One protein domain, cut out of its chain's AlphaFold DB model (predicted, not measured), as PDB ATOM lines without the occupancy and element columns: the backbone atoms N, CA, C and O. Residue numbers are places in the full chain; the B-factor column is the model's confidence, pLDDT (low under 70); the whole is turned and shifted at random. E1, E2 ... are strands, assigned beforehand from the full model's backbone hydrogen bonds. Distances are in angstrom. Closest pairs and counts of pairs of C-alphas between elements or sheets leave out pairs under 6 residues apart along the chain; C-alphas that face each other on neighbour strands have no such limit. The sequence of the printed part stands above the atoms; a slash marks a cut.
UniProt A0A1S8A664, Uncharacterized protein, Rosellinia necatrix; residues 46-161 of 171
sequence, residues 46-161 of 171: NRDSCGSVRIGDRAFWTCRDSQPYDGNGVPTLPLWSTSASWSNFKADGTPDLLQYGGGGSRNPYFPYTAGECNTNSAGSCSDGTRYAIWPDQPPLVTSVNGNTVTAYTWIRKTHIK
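This is residues 46 to 161 of the 171 residues of an uncharacterized protein of Rosellinia necatrix (UniProt A0A1S8A664). A twisted antiparallel sheet of three strands, E1 to E3, lies beside a long two-armed ribbon, residues 130 to 160, which is paired as E5 and E6 at its turn and as E4 and E7 at its other end. E1 and E2 bend sharply, and the loop between E2 and E3 reaches away from the sheet, while residues 89 to 129, with no named element, run back from the end of E3 to E4. The printed part has 116 residues, no named helix and seven strands, E1 to E7; the class is all strand, though under half of the residues, 47, are in named elements. It is compact, with a radius of gyration of the C-alphas of 15.4 A and spans of 50 by 38 by 21 A.

E1, residues 46 to 55, begins at C-alpha 46 (229.116, 248.388, 187.313) and is 22.7 A long. E2 is residues 58 to 68, 23.1 A, and E3 residues 80 to 88, 23.6 A. E4 is residues 130 to 132, E5 140 to 145, E6 148 to 152, and E7 158 to 160, ending at C-alpha 160 (244.796, 234.841, 194.661).

E1, E2 and E3 form a meander, each strand the antiparallel neighbour of the one before; N 51 and O 62 are 2.9 A apart, N 61 and O 85 2.8 A. E1 bends by 85 degrees at residue 49, E2 by 96 degrees at residue 65. E5 and E6 form an antiparallel hairpin, with N 142 and O 150 2.9 A apart. E4 and E7 are antiparallel, with N 132 and O 158 2.9 A apart. The closest C-alphas of E1 and E5, Val 53 and Leu 140, are 7.3 A apart; those of E3 and E4, Ser 81 and Ala 132, 6.8 A. E2 and E5 are apart.

The C-alphas farthest apart, of Ala 91 and Asp 127, are 50.8 A apart. The printed part has no cut. The links E2 to E3 and E3 to E4 are long, with 11 and 41 residues. Residues 102 to 106 have pLDDT under 70.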
ATOM      1  N   ASN A  46     229.036 249.631 188.064       90.06
ATOM      2  CA  ASN A  46     229.116 248.388 187.313       90.06
ATOM      3  C   ASN A  46     229.330 247.228 188.276       90.06
ATOM      4  O   ASN A  46     230.240 247.259 189.107       90.06
ATOM      5  N   ARG A  47     228.464 246.225 188.173       89.56
ATOM      6  CA  ARG A  47     228.499 245.021 188.992       89.56
ATOM      7  C   ARG A  47     228.867 243.843 188.112       89.56
ATOM      8  O   ARG A  47     228.182 243.574 187.128       89.56
ATOM      9  N   ASP A  48     229.913 243.124 188.493       84.56
ATOM     10  CA  ASP A  48     230.309 241.919 187.784       84.56
ATOM     11  C   ASP A  48     229.588 240.684 188.354       84.56
ATOM     12  O   ASP A  48     229.516 240.471 189.568       84.56
ATOM     13  N   SER A  49     229.086 239.828 187.457       88.00
ATOM     14  CA  SER A  49     228.717 238.441 187.757       88.00
ATOM     15  C   SER A  49     227.764 238.271 188.947       88.00
ATOM     16  O   SER A  49     228.107 237.690 189.978       88.00
ATOM     17  N   CYS A  50     226.548 238.788 188.802       90.75
ATOM     18  CA  CYS A  50     225.525 238.714 189.835       90.75
ATOM     19  C   CYS A  50     224.787 237.369 189.863       90.75
ATOM     20  O   CYS A  50     224.408 236.826 188.825       90.75
ATOM     21  N   GLY A  51     224.484 236.892 191.069       92.19
ATOM     22  CA  GLY A  51     223.454 235.886 191.323       92.19
ATOM     23  C   GLY A  51     222.221 236.529 191.956       92.19
ATOM     24  O   GLY A  51     222.355 237.447 192.768       92.19
ATOM     25  N   SER A  52     221.022 236.045 191.616       92.94
ATOM     26  CA  SER A  52     219.766 236.562 192.174       92.94
ATOM     27  C   SER A  52     218.868 235.504 192.778       92.94
ATOM     28  O   SER A  52     218.711 234.420 192.215       92.94
ATOM     29  N   VAL A  53     218.171 235.884 193.844       94.12
ATOM     30  CA  VAL A  53     217.053 235.123 194.401       94.12
ATOM     31  C   VAL A  53     215.802 235.992 194.468       94.12
ATOM     32  O   VAL A  53     215.871 237.191 194.734       94.12
ATOM     33  N   ARG A  54     214.636 235.396 194.219       93.50
ATOM     34  CA  ARG A  54     213.353 236.080 194.394       93.50
ATOM     35  C   ARG A  54     212.983 236.120 195.876       93.50
ATOM     36  O   ARG A  54     212.923 235.078 196.523       93.50
ATOM     37  N   ILE A  55     212.680 237.310 196.381       93.44
ATOM     38  CA  ILE A  55     212.170 237.552 197.731       93.44
ATOM     39  C   ILE A  55     210.903 238.400 197.596       93.44
ATOM     40  O   ILE A  55     210.962 239.586 197.272       93.44
ATOM     41  N   GLY A  56     209.745 237.770 197.810       91.00
ATOM     42  CA  GLY A  56     208.443 238.397 197.580       91.00
ATOM     43  C   GLY A  56     208.246 238.809 196.115       91.00
ATOM     44  O   GLY A  56     208.327 237.985 195.195       91.00
ATOM     45  N   ASP A  57     207.983 240.095 195.914       91.62
ATOM     46  CA  ASP A  57     207.791 240.777 194.632       91.62
ATOM     47  C   ASP A  57     209.071 241.445 194.100       91.62
ATOM     48  O   ASP A  57     209.020 242.234 193.156       91.62
ATOM     49  N   ARG A  58     210.239 241.103 194.660       93.94
ATOM     50  CA  ARG A  58     211.537 241.657 194.252       93.94
ATOM     51  C   ARG A  58     212.590 240.579 194.022       93.94
ATOM     52  O   ARG A  58     212.539 239.492 194.596       93.94
ATOM     53  N   ALA A  59     213.568 240.887 193.182       94.50
ATOM     54  CA  ALA A  59     214.800 240.129 193.041       94.50
ATOM     55  C   ALA A  59     215.875 240.757 193.932       94.50
ATOM     56  O   ALA A  59     216.118 241.961 193.850       94.50
ATOM     57  N   PHE A  60     216.508 239.944 194.772       94.44
ATOM     58  CA  PHE A  60     217.696 240.320 195.526       94.44
ATOM     59  C   PHE A  60     218.935 239.830 194.789       94.44
ATOM     60  O   PHE A  60     219.048 238.636 194.509       94.44
ATOM     61  N   TRP A  61     219.852 240.745 194.497       93.25
ATOM     62  CA  TRP A  61     221.086 240.488 193.767       93.25
ATOM     63  C   TRP A  61     222.272 240.553 194.712       93.25
ATOM     64  O   TRP A  61     222.406 241.509 195.475       93.25
ATOM     65  N   THR A  62     223.169 239.586 194.595       93.00
ATOM     66  CA  THR A  62     224.519 239.659 195.157       93.00
ATOM     67  C   THR A  62     225.513 239.526 194.022       93.00
ATOM     68  O   THR A  62     225.423 238.580 193.238       93.00
ATOM     69  N   CYS A  63     226.445 240.462 193.932       91.06
ATOM     70  CA  CYS A  63     227.375 240.563 192.818       91.06
ATOM     71  C   CYS A  63     228.817 240.524 193.303       91.06
ATOM     72  O   CYS A  63     229.115 240.933 194.432       91.06
ATOM     73  N   ARG A  64     229.695 240.039 192.428       90.94
ATOM     74  CA  ARG A  64     231.146 240.126 192.582       90.94
ATOM     75  C   ARG A  64     231.604 241.524 192.150       90.94
ATOM     76  O   ARG A  64     230.814 242.287 191.598       90.94
ATOM     77  N   ASP A  65     232.846 241.863 192.486       88.00
ATOM     78  CA  ASP A  65     233.657 242.974 191.968       88.00
ATOM     79  C   ASP A  65     232.843 244.140 191.382       88.00
ATOM     80  O   ASP A  65     232.384 244.127 190.242       88.00
ATOM     81  N   SER A  66     232.623 245.159 192.206       89.69
ATOM     82  CA  SER A  66     231.760 246.286 191.883       89.69
ATOM     83  C   SER A  66     232.553 247.590 191.787       89.69
ATOM     84  O   SER A  66     233.300 247.954 192.700       89.69
ATOM     85  N   GLN A  67     232.381 248.283 190.661       91.31
ATOM     86  CA  GLN A  67     233.142 249.457 190.245       91.31
ATOM     87  C   GLN A  67     232.220 250.681 190.181       91.31
ATOM     88  O   GLN A  67     231.386 250.756 189.277       91.31
ATOM     89  N   PRO A  68     232.334 251.644 191.116       89.75
ATOM     90  CA  PRO A  68     231.538 252.864 191.061       89.75
ATOM     91  C   PRO A  68     231.992 253.792 189.932       89.75
ATOM     92  O   PRO A  68     233.158 253.765 189.525       89.75
ATOM     93  N   TYR A  69     231.087 254.664 189.497       88.81
ATOM     94  CA  TYR A  69     231.347 255.730 188.532       88.81
ATOM     95  C   TYR A  69     231.108 257.113 189.143       88.81
ATOM     96  O   TYR A  69     230.340 257.263 190.096       88.81
ATOM     97  N   ASP A  70     231.771 258.133 188.599       87.44
ATOM     98  CA  ASP A  70     231.392 259.524 188.837       87.44
ATOM     99  C   ASP A  70     230.194 259.945 187.961       87.44
ATOM    100  O   ASP A  70     229.664 259.166 187.168       87.44
ATOM    101  N   GLY A  71     229.756 261.200 188.096       86.44
ATOM    102  CA  GLY A  71     228.632 261.740 187.318       86.44
ATOM    103  C   GLY A  71     228.867 261.808 185.802       86.44
ATOM    104  O   GLY A  71     227.907 262.008 185.063       86.44
ATOM    105  N   ASN A  72     230.106 261.620 185.336       90.00
ATOM    106  CA  ASN A  72     230.466 261.561 183.919       90.00
ATOM    107  C   ASN A  72     230.611 260.113 183.417       90.00
ATOM    108  O   ASN A  72     230.986 259.901 182.264       90.00
ATOM    109  N   GLY A  73     230.345 259.114 184.266       87.88
ATOM    110  CA  GLY A  73     230.515 257.701 183.929       87.88
ATOM    111  C   GLY A  73     231.966 257.216 183.995       87.88
ATOM    112  O   GLY A  73     232.272 256.142 183.476       87.88
ATOM    113  N   VAL A  74     232.877 257.973 184.615       91.69
ATOM    114  CA  VAL A  74     234.287 257.581 184.747       91.69
ATOM    115  C   VAL A  74     234.455 256.661 185.964       91.69
ATOM    116  O   VAL A  74     233.961 257.001 187.041       91.69
ATOM    117  N   PRO A  75     235.125 255.495 185.838       91.50
ATOM    118  CA  PRO A  75     235.383 254.607 186.972       91.50
ATOM    119  C   PRO A  75     236.124 255.318 188.112       91.50
ATOM    120  O   PRO A  75     237.105 256.021 187.877       91.50
ATOM    121  N   THR A  76     235.697 255.099 189.357       90.25
ATOM    122  CA  THR A  76     236.307 255.704 190.555       90.25
ATOM    123  C   THR A  76     236.740 254.667 191.585       90.25
ATOM    124  O   THR A  76     236.199 253.572 191.667       90.25
ATOM    125  N   LEU A  77     237.729 254.998 192.414       88.81
ATOM    126  CA  LEU A  77     238.137 254.142 193.529       88.81
ATOM    127  C   LEU A  77     237.435 254.545 194.842       88.81
ATOM    128  O   LEU A  77     237.044 255.705 195.000       88.81
ATOM    129  N   PRO A  78     237.297 253.611 195.802       87.56
ATOM    130  CA  PRO A  78     237.769 252.224 195.747       87.56
ATOM    131  C   PRO A  78     236.794 251.265 195.042       87.56
ATOM    132  O   PRO A  78     235.590 251.503 194.996       87.56
ATOM    133  N   LEU A  79     237.336 250.145 194.550       89.12
ATOM    134  CA  LEU A  79     236.571 248.961 194.148       89.12
ATOM    135  C   LEU A  79     236.005 248.237 195.373       89.12
ATOM    136  O   LEU A  79     236.662 248.184 196.419       89.12
ATOM    137  N   TRP A  80     234.842 247.606 195.233       90.06
ATOM    138  CA  TRP A  80     234.262 246.748 196.272       90.06
ATOM    139  C   TRP A  80     234.248 245.300 195.812       90.06
ATOM    140  O   TRP A  80     233.801 245.004 194.711       90.06
ATOM    141  N   SER A  81     234.710 244.381 196.654       91.12
ATOM    142  CA  SER A  81     234.743 242.953 196.318       91.12
ATOM    143  C   SER A  81     233.360 242.355 196.098       91.12
ATOM    144  O   SER A  81     233.203 241.421 195.317       91.12
ATOM    145  N   THR A  82     232.354 242.899 196.784       91.12
ATOM    146  CA  THR A  82     230.965 242.477 196.664       91.12
ATOM    147  C   THR A  82     230.016 243.642 196.839       91.12
ATOM    148  O   THR A  82     230.274 244.572 197.605       91.12
ATOM    149  N   SER A  83     228.871 243.557 196.177       91.00
ATOM    150  CA  SER A  83     227.746 244.451 196.424       91.00
ATOM    151  C   SER A  83     226.433 243.677 196.423       91.00
ATOM    152  O   SER A  83     226.364 242.529 195.973       91.00
ATOM    153  N   ALA A  84     225.391 244.311 196.949       91.50
ATOM    154  CA  ALA A  84     224.036 243.801 196.876       91.50
ATOM    155  C   ALA A  84     223.077 244.893 196.417       91.50
ATOM    156  O   ALA A  84     223.292 246.076 196.685       91.50
ATOM    157  N   SER A  85     222.024 244.483 195.719       92.56
ATOM    158  CA  SER A  85     220.989 245.381 195.216       92.56
ATOM    159  C   SER A  85     219.655 244.658 195.070       92.56
ATOM    160  O   SER A  85     219.544 243.448 195.274       92.56
ATOM    161  N   TRP A  86     218.632 245.421 194.725       94.06
ATOM    162  CA  TRP A  86     217.273 244.970 194.502       94.06
ATOM    163  C   TRP A  86     216.799 245.383 193.117       94.06
ATOM    164  O   TRP A  86     217.151 246.452 192.631       94.06
ATOM    165  N   SER A  87     215.931 244.573 192.526       94.81
ATOM    166  CA  SER A  87     215.075 244.980 191.409       94.81
ATOM    167  C   SER A  87     213.644 244.574 191.725       94.81
ATOM    168  O   SER A  87     213.418 243.557 192.380       94.81
ATOM    169  N   ASN A  88     212.666 245.350 191.272       95.94
ATOM    170  CA  ASN A  88     211.265 244.946 191.385       95.94
ATOM    171  C   ASN A  88     210.942 243.867 190.348       95.94
ATOM    172  O   ASN A  88     211.699 243.685 189.401       95.94
ATOM    173  N   PHE A  89     209.835 243.152 190.506       93.81
ATOM    174  CA  PHE A  89     209.245 242.385 189.412       93.81
ATOM    175  C   PHE A  89     208.134 243.194 188.740       93.81
ATOM    176  O   PHE A  89     207.346 243.870 189.400       93.81
ATOM    177  N   LYS A  90     208.064 243.107 187.413       91.06
ATOM    178  CA  LYS A  90     206.963 243.634 186.608       91.06
ATOM    179  C   LYS A  90     205.742 242.719 186.716       91.06
ATOM    180  O   LYS A  90     205.831 241.582 187.181       91.06
ATOM    181  N   ALA A  91     204.600 243.197 186.222       90.69
ATOM    182  CA  ALA A  91     203.348 242.435 186.207       90.69
ATOM    183  C   ALA A  91     203.442 241.109 185.423       90.69
ATOM    184  O   ALA A  91     202.739 240.157 185.745       90.69
ATOM    185  N   ASP A  92     204.331 241.031 184.427       89.00
ATOM    186  CA  ASP A  92     204.601 239.818 183.643       89.00
ATOM    187  C   ASP A  92     205.544 238.817 184.347       89.00
ATOM    188  O   ASP A  92     205.835 237.749 183.809       89.00
ATOM    189  N   GLY A  93     206.017 239.141 185.554       87.25
ATOM    190  CA  GLY A  93     206.918 238.302 186.340       87.25
ATOM    191  C   GLY A  93     208.395 238.403 185.953       87.25
ATOM    192  O   GLY A  93     209.203 237.671 186.529       87.25
ATOM    193  N   THR A  94     208.776 239.293 185.031       88.75
ATOM    194  CA  THR A  94     210.186 239.597 184.732       88.75
ATOM    195  C   THR A  94     210.745 240.644 185.701       88.75
ATOM    196  O   THR A  94     209.996 241.509 186.163       88.75
ATOM    197  N   PRO A  95     212.036 240.582 186.076       89.88
ATOM    198  CA  PRO A  95     212.631 241.620 186.905       89.88
ATOM    199  C   PRO A  95     212.722 242.940 186.129       89.88
ATOM    200  O   PRO A  95     212.930 242.972 184.913       89.88
ATOM    201  N   ASP A  96     212.586 244.044 186.850       93.56
ATOM    202  CA  ASP A  96     212.887 245.368 186.342       93.56
ATOM    203  C   ASP A  96     214.374 245.487 186.018       93.56
ATOM    204  O   ASP A  96     215.225 244.885 186.675       93.56
ATOM    205  N   LEU A  97     214.686 246.281 184.996       92.81
ATOM    206  CA  LEU A  97     216.069 246.433 184.535       92.81
ATOM    207  C   LEU A  97     216.889 247.366 185.428       92.81
ATOM    208  O   LEU A  97     218.111 247.389 185.333       92.81
ATOM    209  N   LEU A  98     216.230 248.119 186.309       93.25
ATOM    210  CA  LEU A  98     216.902 248.967 187.278       93.25
ATOM    211  C   LEU A  98     217.238 248.164 188.536       93.25
ATOM    212  O   LEU A  98     216.358 247.606 189.200       93.25
ATOM    213  N   GLN A  99     218.518 248.152 188.889       92.06
ATOM    214  CA  GLN A  99     218.962 247.812 190.231       92.06
ATOM    215  C   GLN A  99     218.974 249.062 191.101       92.06
ATOM    216  O   GLN A  99     219.463 250.116 190.700       92.06
ATOM    217  N   TYR A 100     218.450 248.927 192.311       89.81
ATOM    218  CA  TYR A 100     218.435 249.965 193.328       89.81
ATOM    219  C   TYR A 100     218.806 249.381 194.688       89.81
ATOM    220  O   TYR A 100     218.759 248.172 194.916       89.81
ATOM    221  N   GLY A 101     219.165 250.248 195.631       78.31
ATOM    222  CA  GLY A 101     219.795 249.788 196.864       78.31
ATOM    223  C   GLY A 101     221.222 249.295 196.594       78.31
ATOM    224  O   GLY A 101     221.564 248.866 195.498       78.31
ATOM    225  N   GLY A 102     222.095 249.444 197.584       63.16
ATOM    226  CA  GLY A 102     223.546 249.303 197.394       63.16
ATOM    227  C   GLY A 102     224.304 250.634 197.414       63.16
ATOM    228  O   GLY A 102     225.525 250.628 197.473       63.16
ATOM    229  N   GLY A 103     223.596 251.768 197.476       53.25
ATOM    230  CA  GLY A 103     224.162 253.106 197.719       53.25
ATOM    231  C   GLY A 103     224.469 253.420 199.193       53.25
ATOM    232  O   GLY A 103     224.503 254.588 199.569       53.25
ATOM    233  N   GLY A 104     224.630 252.400 200.045       56.34
ATOM    234  CA  GLY A 104     225.059 252.583 201.434       56.34
ATOM    235  C   GLY A 104     226.523 253.025 201.532       56.34
ATOM    236  O   GLY A 104     227.199 253.199 200.518       56.34
ATOM    237  N   SER A 105     227.034 253.186 202.761       55.94
ATOM    238  CA  SER A 105     228.466 253.410 203.013       55.94
ATOM    239  C   SER A 105     229.289 252.434 202.171       55.94
ATOM    240  O   SER A 105     229.146 251.225 202.344       55.94
ATOM    241  N   ARG A 106     230.073 252.986 201.243       67.94
ATOM    242  CA  ARG A 106     230.844 252.347 200.166       67.94
ATOM    243  C   ARG A 106     231.780 251.229 200.661       67.94
ATOM    244  O   ARG A 106     232.990 251.419 200.723       67.94
ATOM    245  N   ASN A 107     231.208 250.086 201.022       80.12
ATOM    246  CA  ASN A 107     231.868 248.940 201.637       80.12
ATOM    247  C   ASN A 107     231.377 247.636 200.991       80.12
ATOM    248  O   ASN A 107     230.242 247.587 200.510       80.12
ATOM    249  N   PRO A 108     232.190 246.566 201.024       89.25
ATOM    250  CA  PRO A 108     231.757 245.245 200.590       89.25
ATOM    251  C   PRO A 108     230.511 244.783 201.345       89.25
ATOM    252  O   PRO A 108     230.464 244.876 202.572       89.25
ATOM    253  N   TYR A 109     229.520 244.256 200.621       91.25
ATOM    254  CA  TYR A 109     228.318 243.694 201.245       91.25
ATOM    255  C   TYR A 109     228.655 242.484 202.126       91.25
ATOM    256  O   TYR A 109     228.165 242.358 203.247       91.25
ATOM    257  N   PHE A 110     229.537 241.619 201.630       91.12
ATOM    258  CA  PHE A 110     230.169 240.564 202.406       91.12
ATOM    259  C   PHE A 110     231.543 241.063 202.879       91.12
ATOM    260  O   PHE A 110     232.421 241.297 202.042       91.12
ATOM    261  N   PRO A 111     231.735 241.275 204.193       90.69
ATOM    262  CA  PRO A 111     232.948 241.889 204.711       90.69
ATOM    263  C   PRO A 111     234.127 240.914 204.715       90.69
ATOM    264  O   PRO A 111     233.966 239.710 204.912       90.69
ATOM    265  N   TYR A 112     235.330 241.467 204.581       92.19
ATOM    266  CA  TYR A 112     236.574 240.743 204.817       92.19
ATOM    267  C   TYR A 112     236.776 240.453 206.303       92.19
ATOM    268  O   TYR A 112     236.579 241.325 207.154       92.19
ATOM    269  N   THR A 113     237.224 239.239 206.621       91.62
ATOM    270  CA  THR A 113     237.624 238.886 207.989       91.62
ATOM    271  C   THR A 113     239.052 239.359 208.291       91.62
ATOM    272  O   THR A 113     239.825 239.659 207.383       91.62
ATOM    273  N   ALA A 114     239.441 239.417 209.570       90.94
ATOM    274  CA  ALA A 114     240.742 239.959 210.000       90.94
ATOM    275  C   ALA A 114     241.973 239.302 209.336       90.94
ATOM    276  O   ALA A 114     243.018 239.930 209.221       90.94
ATOM    277  N   GLY A 115     241.856 238.054 208.872       90.56
ATOM    278  CA  GLY A 115     242.925 237.338 208.166       90.56
ATOM    279  C   GLY A 115     242.896 237.479 206.640       90.56
ATOM    280  O   GLY A 115     243.580 236.718 205.966       90.56
ATOM    281  N   GLU A 116     242.065 238.366 206.089       93.19
ATOM    282  CA  GLU A 116     241.799 238.470 204.647       93.19
ATOM    283  C   GLU A 116     242.067 239.879 204.108       93.19
ATOM    284  O   GLU A 116     241.382 240.356 203.207       93.19
ATOM    285  N   CYS A 117     243.072 240.557 204.673       92.75
ATOM    286  CA  CYS A 117     243.491 241.893 204.243       92.75
ATOM    287  C   CYS A 117     242.328 242.902 204.282       92.75
ATOM    288  O   CYS A 117     242.081 243.658 203.345       92.75
ATOM    289  N   ASN A 118     241.612 242.911 205.411       92.62
ATOM    290  CA  ASN A 118     240.377 243.664 205.643       92.62
ATOM    291  C   ASN A 118     240.554 245.179 205.858       92.62
ATOM    292  O   ASN A 118     239.629 245.847 206.310       92.62
ATOM    293  N   THR A 119     241.727 245.732 205.553       91.25
ATOM    294  CA  THR A 119     242.006 247.174 205.649       91.25
ATOM    295  C   THR A 119     241.525 247.955 204.425       91.25
ATOM    296  O   THR A 119     241.590 249.181 204.407       91.25
ATOM    297  N   ASN A 120     241.048 247.258 203.394       91.06
ATOM    298  CA  ASN A 120     240.492 247.836 202.178       91.06
ATOM    299  C   ASN A 120     239.265 247.047 201.713       91.06
ATOM    300  O   ASN A 120     238.959 245.963 202.206       91.06
ATOM    301  N   SER A 121     238.567 247.591 200.725       91.25
ATOM    302  CA  SER A 121     237.320 247.029 200.217       91.25
ATOM    303  C   SER A 121     237.483 246.028 199.069       91.25
ATOM    304  O   SER A 121     236.491 245.471 198.610       91.25
ATOM    305  N   ALA A 122     238.705 245.783 198.596       90.75
ATOM    306  CA  ALA A 122     238.982 244.879 197.479       90.75
ATOM    307  C   ALA A 122     239.736 243.602 197.897       90.75
ATOM    308  O   ALA A 122     239.966 242.731 197.053       90.75
ATOM    309  N   GLY A 123     240.116 243.489 199.177       92.06
ATOM    310  CA  GLY A 123     240.880 242.369 199.731       92.06
ATOM    311  C   GLY A 123     242.341 242.352 199.309       92.06
ATOM    312  O   GLY A 123     242.962 241.291 199.332       92.06
ATOM    313  N   SER A 124     242.878 243.493 198.868       92.19
ATOM    314  CA  SER A 124     244.275 243.609 198.448       92.19
ATOM    315  C   SER A 124     245.197 243.516 199.655       92.19
ATOM    316  O   SER A 124     245.010 244.223 200.645       92.19
ATOM    317  N   CYS A 125     246.217 242.679 199.566       92.75
ATOM    318  CA  CYS A 125     247.234 242.518 200.592       92.75
ATOM    319  C   CYS A 125     248.488 243.336 200.242       92.75
ATOM    320  O   CYS A 125     248.718 243.679 199.082       92.75
ATOM    321  N   SER A 126     249.310 243.661 201.243       92.62
ATOM    322  CA  SER A 126     250.561 244.415 201.047       92.62
ATOM    323  C   SER A 126     251.639 243.628 200.296       92.62
ATOM    324  O   SER A 126     252.567 244.224 199.759       92.62
ATOM    325  N   ASP A 127     251.511 242.303 200.236       90.44
ATOM    326  CA  ASP A 127     252.384 241.390 199.492       90.44
ATOM    327  C   ASP A 127     251.984 241.243 198.006       90.44
ATOM    328  O   ASP A 127     252.523 240.394 197.299       90.44
ATOM    329  N   GLY A 128     251.025 242.047 197.531       89.50
ATOM    330  CA  GLY A 128     250.522 242.008 196.154       89.50
ATOM    331  C   GLY A 128     249.531 240.876 195.870       89.50
ATOM    332  O   GLY A 128     249.089 240.725 194.731       89.50
ATOM    333  N   THR A 129     249.157 240.082 196.876       92.62
ATOM    334  CA  THR A 129     248.105 239.063 196.758       92.62
ATOM    335  C   THR A 129     246.716 239.651 197.026       92.62
ATOM    336  O   THR A 129     246.574 240.802 197.449       92.62
ATOM    337  N   ARG A 130     245.659 238.871 196.774       92.12
ATOM    338  CA  ARG A 130     244.271 239.300 196.999       92.12
ATOM    339  C   ARG A 130     243.430 238.187 197.606       92.12
ATOM    340  O   ARG A 130     243.423 237.072 197.091       92.12
ATOM    341  N   TYR A 131     242.645 238.495 198.630       93.62
ATOM    342  CA  TYR A 131     241.507 237.656 198.999       93.62
ATOM    343  C   TYR A 131     240.287 238.044 198.164       93.62
ATOM    344  O   TYR A 131     239.854 239.197 198.158       93.62
ATOM    345  N   ALA A 132     239.730 237.082 197.437       90.50
ATOM    346  CA  ALA A 132     238.507 237.276 196.674       90.50
ATOM    347  C   ALA A 132     237.302 236.805 197.492       90.50
ATOM    348  O   ALA A 132     237.267 235.668 197.963       90.50
ATOM    349  N   ILE A 133     236.310 237.684 197.642       90.44
ATOM    350  CA  ILE A 133     235.000 237.351 198.198       90.44
ATOM    351  C   ILE A 133     234.042 237.289 197.018       90.44
ATOM    352  O   ILE A 133     233.508 238.300 196.583       90.44
ATOM    353  N   TRP A 134     233.871 236.101 196.454       89.69
ATOM    354  CA  TRP A 134     233.071 235.896 195.252       89.69
ATOM    355  C   TRP A 134     231.884 234.982 195.559       89.69
ATOM    356  O   TRP A 134     232.060 233.764 195.648       89.69
ATOM    357  N   PRO A 135     230.674 235.537 195.767       88.38
ATOM    358  CA  PRO A 135     229.464 234.729 195.839       88.38
ATOM    359  C   PRO A 135     229.184 234.117 194.460       88.38
ATOM    360  O   PRO A 135     228.605 234.751 193.586       88.38
ATOM    361  N   ASP A 136     229.615 232.871 194.264       85.81
ATOM    362  CA  ASP A 136     229.457 232.148 192.993       85.81
ATOM    363  C   ASP A 136     228.039 231.573 192.801       85.81
ATOM    364  O   ASP A 136     227.735 230.980 191.766       85.81
ATOM    365  N   GLN A 137     227.170 231.712 193.806       90.00
ATOM    366  CA  GLN A 137     225.794 231.224 193.786       90.00
ATOM    367  C   GLN A 137     224.831 232.275 194.348       90.00
ATOM    368  O   GLN A 137     225.189 232.991 195.292       90.00
ATOM    369  N   PRO A 138     223.592 232.343 193.823       92.56
ATOM    370  CA  PRO A 138     222.537 233.130 194.441       92.56
ATOM    371  C   PRO A 138     222.311 232.739 195.909       92.56
ATOM    372  O   PRO A 138     222.437 231.557 196.245       92.56
ATOM    373  N   PRO A 139     221.920 233.682 196.784       94.06
ATOM    374  CA  PRO A 139     221.552 233.351 198.154       94.06
ATOM    375  C   PRO A 139     220.394 232.345 198.204       94.06
ATOM    376  O   PRO A 139     219.385 232.502 197.517       94.06
ATOM    377  N   LEU A 140     220.514 231.329 199.055       95.56
ATOM    378  CA  LEU A 140     219.467 230.360 199.341       95.56
ATOM    379  C   LEU A 140     218.571 230.883 200.461       95.56
ATOM    380  O   LEU A 140     219.005 230.975 201.607       95.56
ATOM    381  N   VAL A 141     217.311 231.175 200.147       96.25
ATOM    382  CA  VAL A 141     216.303 231.520 201.158       96.25
ATOM    383  C   VAL A 141     215.959 230.280 201.983       96.25
ATOM    384  O   VAL A 141     215.557 229.257 201.433       96.25
ATOM    385  N   THR A 142     216.094 230.380 203.305       96.88
ATOM    386  CA  THR A 142     215.801 229.287 204.249       96.88
ATOM    387  C   THR A 142     214.587 229.559 205.125       96.88
ATOM    388  O   THR A 142     213.978 228.616 205.621       96.88
ATOM    389  N   SER A 143     214.222 230.825 205.339       96.81
ATOM    390  CA  SER A 143     212.992 231.170 206.052       96.81
ATOM    391  C   SER A 143     212.454 232.539 205.650       96.81
ATOM    392  O   SER A 143     213.197 233.446 205.270       96.81
ATOM    393  N   VAL A 144     211.134 232.673 205.763       95.62
ATOM    394  CA  VAL A 144     210.398 233.928 205.601       95.62
ATOM    395  C   VAL A 144     209.458 234.048 206.795       95.62
ATOM    396  O   VAL A 144     208.616 233.176 207.004       95.62
ATOM    397  N   ASN A 145     209.621 235.096 207.599       94.81
ATOM    398  CA  ASN A 145     208.761 235.405 208.740       94.81
ATOM    399  C   ASN A 145     208.276 236.856 208.628       94.81
ATOM    400  O   ASN A 145     209.018 237.801 208.916       94.81
ATOM    401  N   GLY A 146     207.044 237.028 208.141       90.50
ATOM    402  CA  GLY A 146     206.507 238.336 207.772       90.50
ATOM    403  C   GLY A 146     207.408 239.026 206.746       90.50
ATOM    404  O   GLY A 146     207.650 238.491 205.667       90.50
ATOM    405  N   ASN A 147     207.950 240.186 207.119       89.31
ATOM    406  CA  ASN A 147     208.835 240.986 206.267       89.31
ATOM    407  C   ASN A 147     210.327 240.656 206.444       89.31
ATOM    408  O   ASN A 147     211.176 241.328 205.860       89.31
ATOM    409  N   THR A 148     210.660 239.652 207.260       93.62
ATOM    410  CA  THR A 148     212.044 239.224 207.495       93.62
ATOM    411  C   THR A 148     212.337 237.967 206.695       93.62
ATOM    412  O   THR A 148     211.618 236.973 206.803       93.62
ATOM    413  N   VAL A 149     213.411 238.001 205.909       95.25
ATOM    414  CA  VAL A 149     213.868 236.862 205.110       95.25
ATOM    415  C   VAL A 149     215.273 236.490 205.552       95.25
ATOM    416  O   VAL A 149     216.163 237.338 205.560       95.25
ATOM    417  N   THR A 150     215.468 235.219 205.887       95.94
ATOM    418  CA  THR A 150     216.796 234.662 206.144       95.94
ATOM    419  C   THR A 150     217.250 233.910 204.909       95.94
ATOM    420  O   THR A 150     216.565 232.999 204.433       95.94
ATOM    421  N   ALA A 151     218.418 234.288 204.399       95.06
ATOM    422  CA  ALA A 151     219.070 233.611 203.296       95.06
ATOM    423  C   ALA A 151     220.551 233.391 203.599       95.06
ATOM    424  O   ALA A 151     221.188 234.210 204.261       95.06
ATOM    425  N   TYR A 152     221.093 232.295 203.081       94.12
ATOM    426  CA  TYR A 152     222.497 231.932 203.222       94.12
ATOM    427  C   TYR A 152     223.174 231.911 201.859       94.12
ATOM    428  O   TYR A 152     222.574 231.541 200.856       94.12
ATOM    429  N   THR A 153     224.445 232.282 201.823       92.75
ATOM    430  CA  THR A 153     225.318 232.021 200.681       92.75
ATOM    431  C   THR A 153     226.608 231.394 201.185       92.75
ATOM    432  O   THR A 153     226.936 231.487 202.370       92.75
ATOM    433  N   TRP A 154     227.336 230.750 200.284       90.62
ATOM    434  CA  TRP A 154     228.613 230.121 200.572       90.62
ATOM    435  C   TRP A 154     229.664 230.767 199.693       90.62
ATOM    436  O   TRP A 154     229.601 230.695 198.467       90.62
ATOM    437  N   ILE A 155     230.637 231.401 200.337       90.69
ATOM    438  CA  ILE A 155     231.731 232.077 199.658       90.69
ATOM    439  C   ILE A 155     232.987 231.271 199.931       90.69
ATOM    440  O   ILE A 155     233.350 231.021 201.082       90.69
ATOM    441  N   ARG A 156     233.638 230.820 198.860       89.56
ATOM    442  CA  ARG A 156     234.910 230.119 198.989       89.56
ATOM    443  C   ARG A 156     235.974 231.113 199.429       89.56
ATOM    444  O   ARG A 156     236.088 232.198 198.870       89.56
ATOM    445  N   LYS A 157     236.787 230.709 200.403       88.25
ATOM    446  CA  LYS A 157     237.972 231.469 200.785       88.25
ATOM    447  C   LYS A 157     239.041 231.296 199.710       88.25
ATOM    448  O   LYS A 157     239.727 230.275 199.675       88.25
ATOM    449  N   THR A 158     239.173 232.285 198.835       90.62
ATOM    450  CA  THR A 158     240.126 232.250 197.722       90.62
ATOM    451  C   THR A 158     241.215 233.294 197.925       90.62
ATOM    452  O   THR A 158     240.940 234.489 197.948       90.62
ATOM    453  N   HIS A 159     242.461 232.832 198.055       92.69
ATOM    454  CA  HIS A 159     243.652 233.679 198.120       92.69
ATOM    455  C   HIS A 159     244.374 233.636 196.773       92.69
ATOM    456  O   HIS A 159     245.035 232.653 196.439       92.69
ATOM    457  N   ILE A 160     244.191 234.684 195.979       91.00
ATOM    458  CA  ILE A 160     244.796 234.841 194.661       91.00
ATOM    459  C   ILE A 160     246.237 235.307 194.856       91.00
ATOM    460  O   ILE A 160     246.490 236.395 195.375       91.00
ATOM    461  N   LYS A 161     247.176 234.468 194.423       89.31
ATOM    462  CA  LYS A 161     248.614 234.760 194.375       89.31
ATOM    463  C   LYS A 161     249.017 235.091 192.934       89.31
ATOM    464  O   LYS A 161     248.255 234.797 192.016       89.31
TER     465      LYS A 161